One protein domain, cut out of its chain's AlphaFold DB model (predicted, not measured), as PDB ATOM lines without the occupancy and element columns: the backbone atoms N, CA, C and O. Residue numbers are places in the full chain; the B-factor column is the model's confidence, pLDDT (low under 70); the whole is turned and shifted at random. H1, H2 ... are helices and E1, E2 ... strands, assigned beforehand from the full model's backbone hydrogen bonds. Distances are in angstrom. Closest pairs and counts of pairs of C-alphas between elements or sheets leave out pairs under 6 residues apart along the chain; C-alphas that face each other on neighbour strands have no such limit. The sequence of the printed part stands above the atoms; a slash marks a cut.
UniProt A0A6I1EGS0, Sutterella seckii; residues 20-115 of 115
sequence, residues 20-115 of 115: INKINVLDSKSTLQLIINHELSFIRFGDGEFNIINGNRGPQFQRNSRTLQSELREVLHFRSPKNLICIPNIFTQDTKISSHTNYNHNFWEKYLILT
ATOM      1  N   ILE A  20      15.995  32.006  27.779       67.62
ATOM      2  CA  ILE A  20      15.470  32.459  26.492       67.62
ATOM      3  C   ILE A  20      14.543  31.356  25.981       67.62
ATOM      4  O   ILE A  20      14.947  30.198  25.860       67.62
ATOM      5  N   ASN A  21      13.276  31.709  25.754       60.16
ATOM      6  CA  ASN A  21      12.256  30.757  25.332       60.16
ATOM      7  C   ASN A  21      12.696  30.005  24.074       60.16
ATOM      8  O   ASN A  21      13.248  30.582  23.140       60.16
ATOM      9  N   LYS A  22      12.399  28.705  24.057       63.28
ATOM     10  CA  LYS A  22      12.672  27.804  22.938       63.28
ATOM     11  C   LYS A  22      11.815  28.198  21.734       63.28
ATOM     12  O   LYS A  22      10.690  27.723  21.602       63.28
ATOM     13  N   ILE A  23      12.340  29.047  20.855       79.50
ATOM     14  CA  ILE A  23      11.707  29.361  19.572       79.50
ATOM     15  C   ILE A  23      12.428  28.562  18.491       79.50
ATOM     16  O   ILE A  23      13.653  28.559  18.423       79.50
ATOM     17  N   ASN A  24      11.679  27.848  17.654       83.19
ATOM     18  CA  ASN A  24      12.261  27.206  16.483       83.19
ATOM     19  C   ASN A  24      12.325  28.227  15.343       83.19
ATOM     20  O   ASN A  24      11.289  28.603  14.796       83.19
ATOM     21  N   VAL A  25      13.531  28.687  15.009       88.50
ATOM     22  CA  VAL A  25      13.763  29.593  13.878       88.50
ATOM     23  C   VAL A  25      14.385  28.787  12.747       88.50
ATOM     24  O   VAL A  25      15.462  28.216  12.921       88.50
ATOM     25  N   LEU A  26      13.708  28.743  11.598       90.19
ATOM     26  CA  LEU A  26      14.221  28.081  10.398       90.19
ATOM     27  C   LEU A  26      15.508  28.763   9.915       90.19
ATOM     28  O   LEU A  26      15.650  29.986   9.986       90.19
ATOM     29  N   ASP A  27      16.444  27.981   9.377       89.06
ATOM     30  CA  ASP A  27      17.619  28.537   8.713       89.06
ATOM     31  C   ASP A  27      17.233  29.260   7.409       89.06
ATOM     32  O   ASP A  27      16.125  29.109   6.883       89.06
ATOM     33  N   SER A  28      18.151  30.059   6.863       90.25
ATOM     34  CA  SER A  28      17.868  30.893   5.692       90.25
ATOM     35  C   SER A  28      17.495  30.088   4.444       90.25
ATOM     36  O   SER A  28      16.656  30.548   3.671       90.25
ATOM     37  N   LYS A  29      18.079  28.898   4.240       92.81
ATOM     38  CA  LYS A  29      17.787  28.068   3.063       92.81
ATOM     39  C   LYS A  29      16.388  27.473   3.174       92.81
ATOM     40  O   LYS A  29      15.600  27.620   2.243       92.81
ATOM     41  N   SER A  30      16.067  26.878   4.321       93.81
ATOM     42  CA  SER A  30      14.736  26.315   4.584       93.81
ATOM     43  C   SER A  30      13.648  27.394   4.546       93.81
ATOM     44  O   SER A  30      12.586  27.190   3.962       93.81
ATOM     45  N   THR A  31      13.933  28.580   5.096       94.88
ATOM     46  CA  THR A  31      13.030  29.742   5.052       94.88
ATOM     47  C   THR A  31      12.740  30.172   3.615       94.88
ATOM     48  O   THR A  31      11.583  30.373   3.253       94.88
ATOM     49  N   LEU A  32      13.776  30.283   2.777       96.31
ATOM     50  CA  LEU A  32      13.612  30.688   1.382       96.31
ATOM     51  C   LEU A  32      12.814  29.654   0.581       96.31
ATOM     52  O   LEU A  32      11.927  30.028  -0.182       96.31
ATOM     53  N   GLN A  33      13.085  28.362   0.784       97.81
ATOM     54  CA  GLN A  33      12.317  27.287   0.153       97.81
ATOM     55  C   GLN A  33      10.835  27.351   0.536       97.81
ATOM     56  O   GLN A  33       9.978  27.228  -0.333       97.81
ATOM     57  N   LEU A  34      10.526  27.601   1.813       96.38
ATOM     58  CA  LEU A  34       9.149  27.744   2.282       96.38
ATOM     59  C   LEU A  34       8.436  28.931   1.614       96.38
ATOM     60  O   LEU A  34       7.297  28.796   1.172       96.38
ATOM     61  N   ILE A  35       9.113  30.079   1.506       97.19
ATOM     62  CA  ILE A  35       8.570  31.279   0.854       97.19
ATOM     63  C   ILE A  35       8.253  31.006  -0.619       97.19
ATOM     64  O   ILE A  35       7.165  31.351  -1.069       97.19
ATOM     65  N   ILE A  36       9.176  30.372  -1.348       97.50
ATOM     66  CA  ILE A  36       9.017  30.083  -2.780       97.50
ATOM     67  C   ILE A  36       7.904  29.058  -3.007       97.50
ATOM     68  O   ILE A  36       7.015  29.293  -3.816       97.50
ATOM     69  N   ASN A  37       7.916  27.945  -2.270       97.88
ATOM     70  CA  ASN A  37       6.991  26.834  -2.506       97.88
ATOM     71  C   ASN A  37       5.531  27.174  -2.181       97.88
ATOM     72  O   ASN A  37       4.623  26.567  -2.740       97.88
ATOM     73  N   HIS A  38       5.301  28.102  -1.250       96.88
ATOM     74  CA  HIS A  38       3.958  28.460  -0.781       96.88
ATOM     75  C   HIS A  38       3.547  29.895  -1.134       96.88
ATOM     76  O   HIS A  38       2.451  30.328  -0.750       96.88
ATOM     77  N   GLU A  39       4.411  30.610  -1.861       97.06
ATOM     78  CA  GLU A  39       4.233  32.006  -2.275       97.06
ATOM     79  C   GLU A  39       3.872  32.906  -1.084       97.06
ATOM     80  O   GLU A  39       2.867  33.622  -1.076       97.06
ATOM     81  N   LEU A  40       4.664  32.800  -0.016       97.25
ATOM     82  CA  LEU A  40       4.394  33.514   1.230       97.25
ATOM     83  C   LEU A  40       4.905  34.949   1.153       97.25
ATOM     84  O   LEU A  40       6.044  35.208   0.767       97.25
ATOM     85  N   SER A  41       4.102  35.883   1.654       96.62
ATOM     86  CA  SER A  41       4.645  37.157   2.121       96.62
ATOM     87  C   SER A  41       5.461  36.913   3.390       96.62
ATOM     88  O   SER A  41       5.120  36.045   4.193       96.62
ATOM     89  N   PHE A  42       6.520  37.682   3.619       95.62
ATOM     90  CA  PHE A  42       7.347  37.526   4.814       95.62
ATOM     91  C   PHE A  42       7.696  38.874   5.436       95.62
ATOM     92  O   PHE A  42       7.945  39.857   4.739       95.62
ATOM     93  N   ILE A  43       7.702  38.911   6.764       96.56
ATOM     94  CA  ILE A  43       7.972  40.104   7.566       96.56
ATOM     95  C   ILE A  43       9.123  39.768   8.502       96.56
ATOM     96  O   ILE A  43       9.072  38.769   9.217       96.56
ATOM     97  N   ARG A  44      10.174  40.587   8.492       95.75
ATOM     98  CA  ARG A  44      11.386  40.339   9.277       95.75
ATOM     99  C   ARG A  44      11.478  41.330  10.426       95.75
ATOM    100  O   ARG A  44      11.401  42.529  10.192       95.75
ATOM    101  N   PHE A  45      11.714  40.816  11.625       96.25
ATOM    102  CA  PHE A  45      12.048  41.602  12.806       96.25
ATOM    103  C   PHE A  45      13.543  41.465  13.087       96.25
ATOM    104  O   PHE A  45      14.062  40.351  13.154       96.25
ATOM    105  N   GLY A  46      14.241  42.586  13.221       94.06
ATOM    106  CA  GLY A  46      15.620  42.667  13.687       94.06
ATOM    107  C   GLY A  46      15.718  43.291  15.077       94.06
ATOM    108  O   GLY A  46      14.722  43.533  15.757       94.06
ATOM    109  N   ASP A  47      16.947  43.583  15.495       93.25
ATOM    110  CA  ASP A  47      17.243  44.327  16.724       93.25
ATOM    111  C   ASP A  47      16.577  45.711  16.722       93.25
ATOM    112  O   ASP A  47      16.075  46.157  17.748       93.25
ATOM    113  N   GLY A  48      16.510  46.372  15.561       95.31
ATOM    114  CA  GLY A  48      15.842  47.662  15.398       95.31
ATOM    115  C   GLY A  48      14.350  47.616  15.733       95.31
ATOM    116  O   GLY A  48      13.875  48.431  16.526       95.31
ATOM    117  N   GLU A  49      13.613  46.655  15.174       97.12
ATOM    118  CA  GLU A  49      12.173  46.518  15.417       97.12
ATOM    119  C   GLU A  49      11.888  46.102  16.862       97.12
ATOM    120  O   GLU A  49      11.002  46.670  17.498       97.12
ATOM    121  N   PHE A  50      12.667  45.169  17.420       95.00
ATOM    122  CA  PHE A  50      12.519  44.779  18.825       95.00
ATOM    123  C   PHE A  50      12.853  45.927  19.785       95.00
ATOM    124  O   PHE A  50      12.138  46.120  20.768       95.00
ATOM    125  N   ASN A  51      13.864  46.744  19.477       95.19
ATOM    126  CA  ASN A  51      14.139  47.968  20.224       95.19
ATOM    127  C   ASN A  51      12.935  48.909  20.210       95.19
ATOM    128  O   ASN A  51      12.546  49.410  21.265       95.19
ATOM    129  N   ILE A  52      12.321  49.121  19.042       97.06
ATOM    130  CA  ILE A  52      11.119  49.950  18.954       97.06
ATOM    131  C   ILE A  52      10.025  49.363  19.842       97.06
ATOM    132  O   ILE A  52       9.563  50.084  20.719       97.06
ATOM    133  N   ILE A  53       9.672  48.079  19.688       96.56
ATOM    134  CA  ILE A  53       8.618  47.388  20.465       96.56
ATOM    135  C   ILE A  53       8.814  47.531  21.985       96.56
ATOM    136  O   ILE A  53       7.824  47.639  22.718       96.56
ATOM    137  N   ASN A  54      10.067  47.556  22.447       94.12
ATOM    138  CA  ASN A  54      10.441  47.707  23.856       94.12
ATOM    139  C   ASN A  54      10.487  49.170  24.338       94.12
ATOM    140  O   ASN A  54      10.826  49.432  25.488       94.12
ATOM    141  N   GLY A  55      10.155  50.140  23.483       94.81
ATOM    142  CA  GLY A  55      10.196  51.568  23.809       94.81
ATOM    143  C   GLY A  55      11.590  52.199  23.716       94.81
ATOM    144  O   GLY A  55      11.742  53.385  24.006       94.81
ATOM    145  N   ASN A  56      12.597  51.448  23.266       93.69
ATOM    146  CA  ASN A  56      13.959  51.937  23.078       93.69
ATOM    147  C   ASN A  56      14.090  52.747  21.786       93.69
ATOM    148  O   ASN A  56      13.218  52.758  20.912       93.69
ATOM    149  N   ARG A  57      15.219  53.439  21.629       91.38
ATOM    150  CA  ARG A  57      15.540  54.087  20.357       91.38
ATOM    151  C   ARG A  57      15.614  53.021  19.256       91.38
ATOM    152  O   ARG A  57      16.361  52.056  19.384       91.38
ATOM    153  N   GLY A  58      14.848  53.219  18.185       89.88
ATOM    154  CA  GLY A  58      14.931  52.401  16.978       89.88
ATOM    155  C   GLY A  58      16.214  52.656  16.175       89.88
ATOM    156  O   GLY A  58      17.130  53.344  16.646       89.88
ATOM    157  N   PRO A  59      16.301  52.142  14.939       92.06
ATOM    158  CA  PRO A  59      17.427  52.436  14.066       92.06
ATOM    159  C   PRO A  59      17.508  53.936  13.751       92.06
ATOM    160  O   PRO A  59      16.534  54.677  13.871       92.06
ATOM    161  N   GLN A  60      18.683  54.412  13.329       92.94
ATOM    162  CA  GLN A  60      18.930  55.853  13.145       92.94
ATOM    163  C   GLN A  60      17.962  56.527  12.158       92.94
ATOM    164  O   GLN A  60      17.700  57.721  12.279       92.94
ATOM    165  N   PHE A  61      17.420  55.752  11.222       95.12
ATOM    166  CA  PHE A  61      16.492  56.191  10.186       95.12
ATOM    167  C   PHE A  61      15.008  56.088  10.582       95.12
ATOM    168  O   PHE A  61      14.161  56.514   9.806       95.12
ATOM    169  N   GLN A  62      14.668  55.565  11.769       96.19
ATOM    170  CA  GLN A  62      13.279  55.414  12.218       96.19
ATOM    171  C   GLN A  62      13.099  55.922  13.652       96.19
ATOM    172  O   GLN A  62      13.664  55.392  14.610       96.19
ATOM    173  N   ARG A  63      12.257  56.947  13.820       94.69
ATOM    174  CA  ARG A  63      11.892  57.455  15.149       94.69
ATOM    175  C   ARG A  63      10.880  56.519  15.806       94.69
ATOM    176  O   ARG A  63       9.963  56.035  15.143       94.69
ATOM    177  N   ASN A  64      11.045  56.297  17.109       96.19
ATOM    178  CA  ASN A  64      10.091  55.535  17.906       96.19
ATOM    179  C   ASN A  64       8.858  56.410  18.229       96.19
ATOM    180  O   ASN A  64       9.000  57.583  18.575       96.19
ATOM    181  N   SER A  65       7.661  55.833  18.124       97.25
ATOM    182  CA  SER A  65       6.394  56.402  18.582       97.25
ATOM    183  C   SER A  65       5.535  55.308  19.221       97.25
ATOM    184  O   SER A  65       5.666  54.134  18.882       97.25
ATOM    185  N   ARG A  66       4.613  55.678  20.120       97.81
ATOM    186  CA  ARG A  66       3.689  54.705  20.739       97.81
ATOM    187  C   ARG A  66       2.836  53.967  19.702       97.81
ATOM    188  O   ARG A  66       2.570  52.784  19.876       97.81
ATOM    189  N   THR A  67       2.451  54.648  18.624       98.31
ATOM    190  CA  THR A  67       1.720  54.046  17.503       98.31
ATOM    191  C   THR A  67       2.552  52.958  16.833       98.31
ATOM    192  O   THR A  67       2.112  51.816  16.779       98.31
ATOM    193  N   LEU A  68       3.799  53.263  16.454       97.94
ATOM    194  CA  LEU A  68       4.683  52.300  15.794       97.94
ATOM    195  C   LEU A  68       5.007  51.097  16.694       97.94
ATOM    196  O   LEU A  68       5.093  49.969  16.219       97.94
ATOM    197  N   GLN A  69       5.154  51.320  18.005       98.12
ATOM    198  CA  GLN A  69       5.297  50.236  18.986       98.12
ATOM    199  C   GLN A  69       4.111  49.275  18.948       98.12
ATOM    200  O   GLN A  69       4.302  48.058  18.938       98.12
ATOM    201  N   SER A  70       2.897  49.831  18.952       98.12
ATOM    202  CA  SER A  70       1.657  49.060  18.940       98.12
ATOM    203  C   SER A  70       1.507  48.283  17.637       98.12
ATOM    204  O   SER A  70       1.272  47.081  17.681       98.12
ATOM    205  N   GLU A  71       1.725  48.937  16.496       97.94
ATOM    206  CA  GLU A  71       1.620  48.326  15.167       97.94
ATOM    207  C   GLU A  71       2.638  47.193  14.984       97.94
ATOM    208  O   GLU A  71       2.279  46.091  14.579       97.94
ATOM    209  N   LEU A  72       3.906  47.402  15.361       98.00
ATOM    210  CA  LEU A  72       4.916  46.341  15.298       98.00
ATOM    211  C   LEU A  72       4.575  45.167  16.224       98.00
ATOM    212  O   LEU A  72       4.797  44.012  15.857       98.00
ATOM    213  N   ARG A  73       4.026  45.441  17.415       97.44
ATOM    214  CA  ARG A  73       3.586  44.390  18.340       97.44
ATOM    215  C   ARG A  73       2.403  43.613  17.770       97.44
ATOM    216  O   ARG A  73       2.384  42.394  17.901       97.44
ATOM    217  N   GLU A  74       1.453  44.283  17.132       97.25
ATOM    218  CA  GLU A  74       0.324  43.646  16.455       97.25
ATOM    219  C   GLU A  74       0.811  42.737  15.321       97.25
ATOM    220  O   GLU A  74       0.500  41.546  15.310       97.25
ATOM    221  N   VAL A  75       1.677  43.247  14.440       96.56
ATOM    222  CA  VAL A  75       2.256  42.477  13.328       96.56
ATOM    223  C   VAL A  75       3.065  41.273  13.824       96.56
ATOM    224  O   VAL A  75       2.992  40.198  13.236       96.56
ATOM    225  N   LEU A  76       3.797  41.399  14.935       95.38
ATOM    226  CA  LEU A  76       4.545  40.281  15.522       95.38
ATOM    227  C   LEU A  76       3.622  39.134  15.988       95.38
ATOM    228  O   LEU A  76       3.986  37.953  15.910       95.38
ATOM    229  N   HIS A  77       2.417  39.464  16.461       92.81
ATOM    230  CA  HIS A  77       1.409  38.490  16.896       92.81
ATOM    231  C   HIS A  77       0.458  38.063  15.775       92.81
ATOM    232  O   HIS A  77      -0.264  37.081  15.944       92.81
ATOM    233  N   PHE A  78       0.493  38.736  14.625       90.44
ATOM    234  CA  PHE A  78      -0.323  38.394  13.472       90.44
ATOM    235  C   PHE A  78      -0.033  36.964  12.998       90.44
ATOM    236  O   PHE A  78       1.119  36.523  12.905       90.44
ATOM    237  N   ARG A  79      -1.097  36.208  12.722       90.19
ATOM    238  CA  ARG A  79      -1.030  34.842  12.197       90.19
ATOM    239  C   ARG A  79      -1.903  34.767  10.956       90.19
ATOM    240  O   ARG A  79      -3.099  35.023  11.019       90.19
ATOM    241  N   SER A  80      -1.291  34.408   9.835       92.19
ATOM    242  CA  SER A  80      -1.965  34.215   8.556       92.19
ATOM    243  C   SER A  80      -1.289  33.062   7.820       92.19
ATOM    244  O   SER A  80      -0.060  32.978   7.842       92.19
ATOM    245  N   PRO A  81      -2.048  32.192   7.132       90.31
ATOM    246  CA  PRO A  81      -1.477  31.092   6.354       90.31
ATOM    247  C   PRO A  81      -0.623  31.570   5.167       90.31
ATOM    248  O   PRO A  81       0.112  30.777   4.590       90.31
ATOM    249  N   LYS A  82      -0.712  32.855   4.796       94.56
ATOM    250  CA  LYS A  82       0.038  33.472   3.691       94.56
ATOM    251  C   LYS A  82       1.172  34.393   4.146       94.56
ATOM    252  O   LYS A  82       1.833  34.998   3.302       94.56
ATOM    253  N   ASN A  83       1.416  34.497   5.453       94.31
ATOM    254  CA  ASN A  83       2.461  35.354   6.002       94.31
ATOM    255  C   ASN A  83       3.415  34.568   6.898       94.31
ATOM    256  O   ASN A  83       2.999  33.864   7.814       94.31
ATOM    257  N   LEU A  84       4.708  34.765   6.670       95.44
ATOM    258  CA  LEU A  84       5.772  34.229   7.496       95.44
ATOM    259  C   LEU A  84       6.379  35.340   8.357       95.44
ATOM    260  O   LEU A  84       6.886  36.335   7.836       95.44
ATOM    261  N   ILE A  85       6.351  35.160   9.676       95.56
ATOM    262  CA  ILE A  85       7.087  36.020  10.604       95.56
ATOM    263  C   ILE A  85       8.502  35.465  10.754       95.56
ATOM    264  O   ILE A  85       8.693  34.318  11.154       95.56
ATOM    265  N   CYS A  86       9.496  36.288  10.442       94.88
ATOM    266  CA  CYS A  86      10.908  35.957  10.559       94.88
ATOM    267  C   CYS A  86      11.535  36.751  11.705       94.88
ATOM    268  O   CYS A  86      11.370  37.968  11.794       94.88
ATOM    269  N   ILE A  87      12.314  36.069  12.538       93.06
ATOM    270  CA  ILE A  87      13.090  36.668  13.627       93.06
ATOM    271  C   ILE A  87      14.563  36.243  13.500       93.06
ATOM    272  O   ILE A  87      14.861  35.298  12.766       93.06
ATOM    273  N   PRO A  88      15.502  36.906  14.195       90.06
ATOM    274  CA  PRO A  88      16.910  36.540  14.164       90.06
ATOM    275  C   PRO A  88      17.116  35.105  14.663       90.06
ATOM    276  O   PRO A  88      16.539  34.683  15.664       90.06
ATOM    277  N   ASN A  89      17.982  34.348  13.996       84.06
ATOM    278  CA  ASN A  89      18.245  32.951  14.351       84.06
ATOM    279  C   ASN A  89      18.946  32.770  15.707       84.06
ATOM    280  O   ASN A  89      19.001  31.648  16.195       84.06
ATOM    281  N   ILE A  90      19.423  33.840  16.352       80.69
ATOM    282  CA  ILE A  90      19.973  33.776  17.715       80.69
ATOM    283  C   ILE A  90      18.947  33.270  18.745       80.69
ATOM    284  O   ILE A  90      19.328  32.757  19.791       80.69
ATOM    285  N   PHE A  91      17.651  33.369  18.438       79.81
ATOM    286  CA  PHE A  91      16.575  32.846  19.281       79.81
ATOM    287  C   PHE A  91      16.357  31.325  19.139       79.81
ATOM    288  O   PHE A  91      15.488  30.779  19.818       79.81
ATOM    289  N   THR A  92      17.113  30.631  18.272       76.50
ATOM    290  CA  THR A  92      16.990  29.178  18.064       76.50
ATOM    291  C   THR A  92      17.705  28.346  19.136       76.50
ATOM    292  O   THR A  92      18.699  28.779  19.719       76.50
ATOM    293  N   GLN A  93      17.225  27.118  19.375       61.06
ATOM    294  CA  GLN A  93      17.829  26.167  20.327       61.06
ATOM    295  C   GLN A  93      19.247  25.752  19.914       61.06
ATOM    296  O   GLN A  93      20.155  25.706  20.748       61.06
ATOM    297  N   ASP A  94      19.447  25.503  18.619       58.22
ATOM    298  CA  ASP A  94      20.744  25.145  18.061       58.22
ATOM    299  C   ASP A  94      21.523  26.401  17.695       58.22
ATOM    300  O   ASP A  94      21.672  26.788  16.537       58.22
ATOM    301  N   THR A  95      22.101  27.017  18.722       52.78
ATOM    302  CA  THR A  95      23.146  28.040  18.602       52.78
ATOM    303  C   THR A  95      24.454  27.454  18.049       52.78
ATOM    304  O   THR A  95      25.552  27.833  18.461       52.78
ATOM    305  N   LYS A  96      24.385  26.573  17.039       52.41
ATOM    306  CA  LYS A  96      25.454  26.474  16.044       52.41
ATOM    307  C   LYS A  96      25.432  27.790  15.276       52.41
ATOM    308  O   LYS A  96      24.968  27.894  14.148       52.41
ATOM    309  N   ILE A  97      25.956  28.816  15.941       53.41
ATOM    310  CA  ILE A  97      26.292  30.141  15.439       53.41
ATOM    311  C   ILE A  97      27.505  29.965  14.506       53.41
ATOM    312  O   ILE A  97      28.536  30.607  14.642       53.41
ATOM    313  N   SER A  98      27.442  29.002  13.589       47.66
ATOM    314  CA  SER A  98      28.571  28.566  12.772       47.66
ATOM    315  C   SER A  98      28.846  29.516  11.607       47.66
ATOM    316  O   SER A  98      29.844  29.350  10.916       47.66
ATOM    317  N   SER A  99      27.993  30.527  11.399       51.41
ATOM    318  CA  SER A  99      28.076  31.468  10.276       51.41
ATOM    319  C   SER A  99      28.290  32.932  10.669       51.41
ATOM    320  O   SER A  99      28.342  33.793   9.792       51.41
ATOM    321  N   HIS A 100      28.434  33.254  11.957       61.16
ATOM    322  CA  HIS A 100      28.586  34.643  12.388       61.16
ATOM    323  C   HIS A 100      30.044  34.952  12.717       61.16
ATOM    324  O   HIS A 100      30.710  34.217  13.442       61.16
ATOM    325  N   THR A 101      30.544  36.080  12.212       71.12
ATOM    326  CA  THR A 101      31.834  36.617  12.655       71.12
ATOM    327  C   THR A 101      31.815  36.833  14.174       71.12
ATOM    328  O   THR A 101      30.763  37.109  14.760       71.12
ATOM    329  N   ASN A 102      32.987  36.798  14.820       73.44
ATOM    330  CA  ASN A 102      33.111  37.081  16.259       73.44
ATOM    331  C   ASN A 102      32.433  38.402  16.667       73.44
ATOM    332  O   ASN A 102      31.952  38.540  17.790       73.44
ATOM    333  N   TYR A 103      32.391  39.390  15.768       77.81
ATOM    334  CA  TYR A 103      31.706  40.657  16.009       77.81
ATOM    335  C   TYR A 103      30.191  40.479  16.162       77.81
ATOM    336  O   TYR A 103      29.616  40.951  17.139       77.81
ATOM    337  N   ASN A 104      29.560  39.772  15.226       78.44
ATOM    338  CA  ASN A 104      28.112  39.605  15.184       78.44
ATOM    339  C   ASN A 104      27.615  38.761  16.375       78.44
ATOM    340  O   ASN A 104      26.663  39.143  17.051       78.44
ATOM    341  N   HIS A 105      28.361  37.715  16.746       77.25
ATOM    342  CA  HIS A 105      28.103  36.961  17.977       77.25
ATOM    343  C   HIS A 105      28.117  37.859  19.222       77.25
ATOM    344  O   HIS A 105      27.168  37.886  20.000       77.25
ATOM    345  N   ASN A 106      29.179  38.658  19.380       81.50
ATOM    346  CA  ASN A 106      29.313  39.568  20.517       81.50
ATOM    347  C   ASN A 106      28.219  40.646  20.552       81.50
ATOM    348  O   ASN A 106      27.908  41.150  21.631       81.50
ATOM    349  N   PHE A 107      27.699  41.061  19.395       87.00
ATOM    350  CA  PHE A 107      26.585  42.000  19.322       87.00
ATOM    351  C   PHE A 107      25.316  41.369  19.902       87.00
ATOM    352  O   PHE A 107      24.757  41.918  20.851       87.00
ATOM    353  N   TRP A 108      24.910  40.195  19.410       84.94
ATOM    354  CA  TRP A 108      23.664  39.565  19.846       84.94
ATOM    355  C   TRP A 108      23.704  39.034  21.277       84.94
ATOM    356  O   TRP A 108      22.715  39.183  21.987       84.94
ATOM    357  N   GLU A 109      24.831  38.490  21.751       82.19
ATOM    358  CA  GLU A 109      24.965  38.115  23.169       82.19
ATOM    359  C   GLU A 109      24.708  39.315  24.083       82.19
ATOM    360  O   GLU A 109      23.973  39.223  25.061       82.19
ATOM    361  N   LYS A 110      25.293  40.470  23.747       83.31
ATOM    362  CA  LYS A 110      25.064  41.704  24.502       83.31
ATOM    363  C   LYS A 110      23.622  42.162  24.387       83.31
ATOM    364  O   LYS A 110      23.049  42.535  25.402       83.31
ATOM    365  N   TYR A 111      23.059  42.128  23.183       86.12
ATOM    366  CA  TYR A 111      21.672  42.504  22.939       86.12
ATOM    367  C   TYR A 111      20.713  41.689  23.819       86.12
ATOM    368  O   TYR A 111      19.876  42.264  24.498       86.12
ATOM    369  N   LEU A 112      20.894  40.371  23.914       81.19
ATOM    370  CA  LEU A 112      20.023  39.490  24.703       81.19
ATOM    371  C   LEU A 112      20.121  39.677  26.227       81.19
ATOM    372  O   LEU A 112      19.244  39.218  26.951       81.19
ATOM    373  N   ILE A 113      21.198  40.288  26.726       81.56
ATOM    374  CA  ILE A 113      21.442  40.469  28.168       81.56
ATOM    375  C   ILE A 113      21.147  41.897  28.626       81.56
ATOM    376  O   ILE A 113      20.810  42.111  29.787       81.56
ATOM    377  N   LEU A 114      21.380  42.877  27.751       78.44
ATOM    378  CA  LEU A 114      21.391  44.300  28.096       78.44
ATOM    379  C   LEU A 114      20.152  45.061  27.612       78.44
ATOM    380  O   LEU A 114      20.057  46.253  27.905       78.44
ATOM    381  N   THR A 115      19.261  44.406  26.868       67.69
ATOM    382  CA  THR A 115      18.005  44.975  26.347       67.69
ATOM    383  C   THR A 115      16.823  44.345  27.061       67.69
ATOM    384  O   THR A 115      15.844  45.082  27.301       67.69
TER     385      THR A 115
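AT A GLANCE: This is residues 20 to 115 of the 115 residues of a protein of Sutterella seckii (UniProt A0A6I1EGS0). What does the model look like? A short ribbon of two parallel strands, E1 and E2, lies between helix H1 on one side and an angled pair of helices, H2 and H3, on the other; H4, at the end of a long link, stands off with its later part near H2, and residues 98 to 104 stick out. Which parts come in which order? The printed part has 96 residues, with four named helices and two named strands in the order H1, E1, H2, H3, E2, H4, and is mostly helix. How tightly is it gathered? It is only just compact, close to loose, with a radius of gyration of the C-alphas of 14.5 A and spans of 36 by 33 by 25 A.

IN THESE COORDINATES: Where are the strands? E1 is residues 41 to 44, 10.3 A from first to last C-alpha, and begins at (4.645, 37.157, 2.121). E2 is residues 83 to 86, 9.6 A long. Where are the helices? H1 is residues 28 to 38, 15.5 A, beginning at C-alpha 28 at (17.868, 30.893, 5.692); H2 is residues 47 to 53, 9.9 A. H3 is residues 66 to 77, 16.8 A; H4 is residues 102 to 114, 18.2 A, ending at C-alpha 114 at (21.391, 44.300, 28.096).

HOW THE PARTS SIT: How do the strands pair? E1 and E2 are parallel neighbours at 22 degrees, with N 43 and O 84 2.9 A apart and N 86 and O 43 2.8 A apart, within hydrogen-bond range. With H2 and H3 they form a strand-helix-strand unit, parallel strands joined through helices, with a right-handed crossover. What comes near the strands? The closest C-alphas of H1 and E1 are those of Ile 35 and Ser 41, 7.2 A apart; those of H3 and E2 are Leu 76 and Ile 85, 7.0 A. How do the helices stand? H3 touches H2 with residues 68 to 73 alone, closest at the C-alphas of Ile 53 and Gln 69, 4.6 A, opposite ways at a steep tilt of 69 degrees, only just short of about perpendicular. H2 and H4 are close but not clearly touching, with the C-alphas of Asp 47 and Tyr 111 7.8 A apart, and H1 touches no helix. In H1, H2, H3 and H4 every O i to N i+4 pair is within hydrogen-bond range.

THE WHOLE: How large is it? The two C-alphas farthest apart, those of Asn 37 and Leu 114, are 38.1 A apart. Is the run of residues whole? The printed part has no cut; the links H2 to H3, 12 residues, and E2 to H4, 15 residues, are long. Where is confidence low? The pLDDT is under 70 at residues 20 to 22, 93 to 100 and 115.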